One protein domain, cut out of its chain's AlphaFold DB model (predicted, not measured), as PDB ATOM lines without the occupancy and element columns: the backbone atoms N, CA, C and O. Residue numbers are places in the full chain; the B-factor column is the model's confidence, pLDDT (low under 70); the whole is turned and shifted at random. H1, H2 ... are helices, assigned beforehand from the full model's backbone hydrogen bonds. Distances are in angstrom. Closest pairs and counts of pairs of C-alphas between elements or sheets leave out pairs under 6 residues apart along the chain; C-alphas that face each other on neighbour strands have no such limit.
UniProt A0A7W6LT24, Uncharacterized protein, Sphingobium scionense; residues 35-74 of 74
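What this domain is: This is residues 35 to 74 of the 74 residues of an uncharacterized protein of Sphingobium scionense (UniProt A0A7W6LT24). One long helix, H3, is met about halfway along by a short helix, H1, in a rough T, and a tiny helix, H2, sits beyond the far end of H1. From H2 the long link of residues 48 to 58 folds back to the beginning of H3. The printed part has 40 residues, with three named helices in the order H1, H2, H3 and no named strand; the class is all helix. It is compact, with a radius of gyration of the C-alphas of 9.7 A, and spans 29 by 20 by 12 A.

Where its parts are: H1 runs from residue 35 to 42, 10.4 A from first to last C-alpha, and begins at C-alpha 35, (-37.124, 103.554, 125.526). H2 holds residues 44 to 47 and measures 5.4 A. H3, the longest helix, holds residues 59 to 72 and measures 19.8 A, from C-alpha 59 at (-38.713, 93.153, 118.091) to C-alpha 72 at (-30.112, 110.475, 122.432).

How they stand to each other: H1 and H3 touch, and the closest C-alphas, those of Ala 35 and Ala 68, are 4.9 A apart. H3 touches H1 with residues 64 to 68 alone. Their lines are about perpendicular, at 81 degrees. H1 and H2 meet only through their link, which is tight, with 1 residue. H2 and H3 are apart. Every O i to N i+4 pair is within hydrogen-bond range in H1 and H3; H2, with 4 residues, is too short for such a pair.

The domain as a whole: The two C-alphas farthest apart, those of Gly 48 and Val 74, are 29.0 A apart. The printed part has no cut and ends at residue 74, the chain's last residue. The link from H2 to H3 is long, with 11 residues. The mean pLDDT of the printed part is 84.3, and residues 43 to 47 are under 70.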
ATOM      1  N   ALA A  35     -36.357 104.580 126.238       91.19
ATOM      2  CA  ALA A  35     -37.124 103.554 125.526       91.19
ATOM      3  C   ALA A  35     -38.455 103.254 126.229       91.19
ATOM      4  O   ALA A  35     -39.515 103.291 125.604       91.19
ATOM      5  N   CYS A  36     -38.409 103.078 127.551       90.25
ATOM      6  CA  CYS A  36     -39.584 102.924 128.401       90.25
ATOM      7  C   CYS A  36     -40.547 104.111 128.264       90.25
ATOM      8  O   CYS A  36     -41.757 103.915 128.143       90.25
ATOM      9  N   LYS A  37     -40.022 105.343 128.226       87.69
ATOM     10  CA  LYS A  37     -40.841 106.543 128.035       87.69
ATOM     11  C   LYS A  37     -41.486 106.595 126.647       87.69
ATOM     12  O   LYS A  37     -42.677 106.865 126.560       87.69
ATOM     13  N   ILE A  38     -40.741 106.290 125.584       88.31
ATOM     14  CA  ILE A  38     -41.273 106.239 124.211       88.31
ATOM     15  C   ILE A  38     -42.391 105.193 124.110       88.31
ATOM     16  O   ILE A  38     -43.448 105.475 123.551       88.31
ATOM     17  N   TRP A  39     -42.191 104.009 124.694       88.81
ATOM     18  CA  TRP A  39     -43.216 102.967 124.745       88.81
ATOM     19  C   TRP A  39     -44.469 103.423 125.496       88.81
ATOM     20  O   TRP A  39     -45.591 103.233 125.026       88.81
ATOM     21  N   GLN A  40     -44.294 104.045 126.662       85.06
ATOM     22  CA  GLN A  40     -45.406 104.534 127.470       85.06
ATOM     23  C   GLN A  40     -46.206 105.618 126.742       85.06
ATOM     24  O   GLN A  40     -47.426 105.507 126.640       85.06
ATOM     25  N   ASP A  41     -45.527 106.621 126.195       83.75
ATOM     26  CA  ASP A  41     -46.170 107.767 125.552       83.75
ATOM     27  C   ASP A  41     -46.765 107.404 124.175       83.75
ATOM     28  O   ASP A  41     -47.763 107.996 123.763       83.75
ATOM     29  N   GLY A  42     -46.179 106.430 123.467       77.44
ATOM     30  CA  GLY A  42     -46.583 106.045 122.111       77.44
ATOM     31  C   GLY A  42     -47.509 104.831 122.015       77.44
ATOM     32  O   GLY A  42     -48.427 104.845 121.202       77.44
ATOM     33  N   PHE A  43     -47.283 103.782 122.812       67.88
ATOM     34  CA  PHE A  43     -47.851 102.444 122.569       67.88
ATOM     35  C   PHE A  43     -48.656 101.875 123.733       67.88
ATOM     36  O   PHE A  43     -49.566 101.080 123.507       67.88
ATOM     37  N   SER A  44     -48.399 102.294 124.976       60.66
ATOM     38  CA  SER A  44     -49.155 101.750 126.113       60.66
ATOM     39  C   SER A  44     -50.642 102.149 126.115       60.66
ATOM     40  O   SER A  44     -51.452 101.461 126.732       60.66
ATOM     41  N   SER A  45     -51.028 103.179 125.351       55.88
ATOM     42  CA  SER A  45     -52.434 103.504 125.063       55.88
ATOM     43  C   SER A  45     -53.071 102.610 123.988       55.88
ATOM     44  O   SER A  45     -54.292 102.481 123.974       55.88
ATOM     45  N   MET A  46     -52.273 101.991 123.109       58.94
ATOM     46  CA  MET A  46     -52.743 101.137 122.009       58.94
ATOM     47  C   MET A  46     -52.747  99.648 122.364       58.94
ATOM     48  O   MET A  46     -53.685  98.948 121.999       58.94
ATOM     49  N   GLU A  47     -51.742  99.163 123.095       66.12
ATOM     50  CA  GLU A  47     -51.594  97.725 123.377       66.12
ATOM     51  C   GLU A  47     -51.937  97.326 124.818       66.12
ATOM     52  O   GLU A  47     -52.063  96.142 125.123       66.12
ATOM     53  N   GLY A  48     -52.050  98.291 125.739       73.25
ATOM     54  CA  GLY A  48     -52.317  98.026 127.159       73.25
ATOM     55  C   GLY A  48     -51.209  97.256 127.893       73.25
ATOM     56  O   GLY A  48     -51.364  96.941 129.072       73.25
ATOM     57  N   ARG A  49     -50.086  96.962 127.226       80.94
ATOM     58  CA  ARG A  49     -48.946  96.237 127.793       80.94
ATOM     59  C   ARG A  49     -47.894  97.218 128.322       80.94
ATOM     60  O   ARG A  49     -47.448  98.095 127.576       80.94
ATOM     61  N   PRO A  50     -47.470  97.116 129.589       83.75
ATOM     62  CA  PRO A  50     -46.422  97.972 130.119       83.75
ATOM     63  C   PRO A  50     -45.032  97.538 129.624       83.75
ATOM     64  O   PRO A  50     -44.802  96.378 129.301       83.75
ATOM     65  N   TRP A  51     -44.077  98.477 129.607       84.56
ATOM     66  CA  TRP A  51     -42.704  98.243 129.122       84.56
ATOM     67  C   TRP A  51     -42.010  97.045 129.792       84.56
ATOM     68  O   TRP A  51     -41.314  96.287 129.130       84.56
ATOM     69  N   HIS A  52     -42.222  96.855 131.097       84.56
ATOM     70  CA  HIS A  52     -41.602  95.768 131.862       84.56
ATOM     71  C   HIS A  52     -42.129  94.372 131.501       84.56
ATOM     72  O   HIS A  52     -41.483  93.388 131.844       84.56
ATOM     73  N   ASP A  53     -43.257  94.294 130.794       86.38
ATOM     74  CA  ASP A  53     -43.819  93.037 130.296       86.38
ATOM     75  C   ASP A  53     -43.328  92.706 128.877       86.38
ATOM     76  O   ASP A  53     -43.668  91.655 128.329       86.38
ATOM     77  N   LEU A  54     -42.537  93.584 128.248       85.56
ATOM     78  CA  LEU A  54     -41.870  93.247 126.996       85.56
ATOM     79  C   LEU A  54     -40.720  92.282 127.264       85.56
ATOM     80  O   LEU A  54     -39.885  92.499 128.142       85.56
ATOM     81  N   VAL A  55     -40.647  91.229 126.451       88.75
ATOM     82  CA  VAL A  55     -39.529  90.287 126.491       88.75
ATOM     83  C   VAL A  55     -38.265  91.030 126.042       88.75
ATOM     84  O   VAL A  55     -38.253  91.559 124.921       88.75
ATOM     85  N   PRO A  56     -37.197  91.080 126.861       89.31
ATOM     86  CA  PRO A  56     -35.939  91.691 126.454       89.31
ATOM     87  C   PRO A  56     -35.410  91.047 125.173       89.31
ATOM     88  O   PRO A  56     -35.337  89.824 125.063       89.31
ATOM     89  N   GLY A  57     -35.062  91.877 124.193       90.50
ATOM     90  CA  GLY A  57     -34.593  91.417 122.883       90.50
ATOM     91  C   GLY A  57     -35.695  91.054 121.880       90.50
ATOM     92  O   GLY A  57     -35.367  90.747 120.739       90.50
ATOM     93  N   SER A  58     -36.977  91.135 122.251       90.81
ATOM     94  CA  SER A  58     -38.073  91.097 121.270       90.81
ATOM     95  C   SER A  58     -37.986  92.250 120.263       90.81
ATOM     96  O   SER A  58     -37.308  93.252 120.510       90.81
ATOM     97  N   ASP A  59     -38.700  92.132 119.144       91.81
ATOM     98  CA  ASP A  59     -38.713  93.153 118.091       91.81
ATOM     99  C   ASP A  59     -39.173  94.517 118.622       91.81
ATOM    100  O   ASP A  59     -38.515  95.528 118.373       91.81
ATOM    101  N   ASP A  60     -40.239  94.551 119.430       89.94
ATOM    102  CA  ASP A  60     -40.738  95.789 120.041       89.94
ATOM    103  C   ASP A  60     -39.725  96.397 121.013       89.94
ATOM    104  O   ASP A  60     -39.455  97.600 120.963       89.94
ATOM    105  N   HIS A  61     -39.099  95.564 121.851       91.69
ATOM    106  CA  HIS A  61     -38.036  96.004 122.749       91.69
ATOM    107  C   HIS A  61     -36.870  96.613 121.957       91.69
ATOM    108  O   HIS A  61     -36.465  97.750 122.203       91.69
ATOM    109  N   CYS A  62     -36.355  95.898 120.954       92.81
ATOM    110  CA  CYS A  62     -35.258  96.365 120.107       92.81
ATOM    111  C   CYS A  62     -35.614  97.653 119.355       92.81
ATOM    112  O   CYS A  62     -34.785  98.561 119.256       92.81
ATOM    113  N   ARG A  63     -36.855  97.774 118.875       92.12
ATOM    114  CA  ARG A  63     -37.346  98.965 118.179       92.12
ATOM    115  C   ARG A  63     -37.361 100.189 119.089       92.12
ATOM    116  O   ARG A  63     -36.910 101.257 118.674       92.12
ATOM    117  N   MET A  64     -37.838 100.046 120.324       93.19
ATOM    118  CA  MET A  64     -37.856 101.151 121.286       93.19
ATOM    119  C   MET A  64     -36.448 101.529 121.756       93.19
ATOM    120  O   MET A  64     -36.150 102.717 121.873       93.19
ATOM    121  N   ILE A  65     -35.551 100.554 121.936       94.44
ATOM    122  CA  ILE A  65     -34.132 100.818 122.216       94.44
ATOM    123  C   ILE A  65     -33.479 101.590 121.063       94.44
ATOM    124  O   ILE A  65     -32.763 102.563 121.300       94.44
ATOM    125  N   GLY A  66     -33.756 101.211 119.813       92.25
ATOM    126  CA  GLY A  66     -33.285 101.943 118.636       92.25
ATOM    127  C   GLY A  66     -33.803 103.383 118.594       92.25
ATOM    128  O   GLY A  66     -33.028 104.315 118.376       92.25
ATOM    129  N   ALA A  67     -35.092 103.585 118.876       90.81
ATOM    130  CA  ALA A  67     -35.690 104.917 118.970       90.81
ATOM    131  C   ALA A  67     -35.052 105.764 120.084       90.81
ATOM    132  O   ALA A  67     -34.755 106.939 119.872       90.81
ATOM    133  N   ALA A  68     -34.778 105.165 121.243       91.56
ATOM    134  CA  ALA A  68     -34.119 105.836 122.356       91.56
ATOM    135  C   ALA A  68     -32.687 106.266 122.022       91.56
ATOM    136  O   ALA A  68     -32.297 107.392 122.326       91.56
ATOM    137  N   ARG A  69     -31.920 105.399 121.354       90.06
ATOM    138  CA  ARG A  69     -30.570 105.715 120.870       90.06
ATOM    139  C   ARG A  69     -30.575 106.874 119.877       90.06
ATOM    140  O   ARG A  69     -29.851 107.842 120.085       90.06
ATOM    141  N   MET A  70     -31.479 106.850 118.895       88.75
ATOM    142  CA  MET A  70     -31.656 107.957 117.947       88.75
ATOM    143  C   MET A  70     -32.029 109.269 118.646       88.75
ATOM    144  O   MET A  70     -31.440 110.306 118.351       88.75
ATOM    145  N   ALA A  71     -32.955 109.233 119.610       86.31
ATOM    146  CA  ALA A  71     -33.349 110.413 120.384       86.31
ATOM    147  C   ALA A  71     -32.200 110.970 121.238       86.31
ATOM    148  O   ALA A  71     -32.118 112.175 121.475       86.31
ATOM    149  N   LEU A  72     -31.309 110.093 121.703       83.81
ATOM    150  CA  LEU A  72     -30.112 110.475 122.432       83.81
ATOM    151  C   LEU A  72     -28.956 110.859 121.496       83.81
ATOM    152  O   LEU A  72     -28.036 111.505 121.978       83.81
ATOM    153  N   GLY A  73     -28.979 110.514 120.209       83.25
ATOM    154  CA  GLY A  73     -27.881 110.762 119.268       83.25
ATOM    155  C   GLY A  73     -26.670 109.845 119.482       83.25
ATOM    156  O   GLY A  73     -25.538 110.326 119.449       83.25
ATOM    157  N   VAL A  74     -26.906 108.558 119.768       78.75
ATOM    158  CA  VAL A  74     -25.877 107.507 119.949       78.75
ATOM    159  C   VAL A  74     -26.159 106.264 119.121       78.75
ATOM    160  O   VAL A  74     -27.325 106.079 118.713       78.75
TER     161      VAL A  74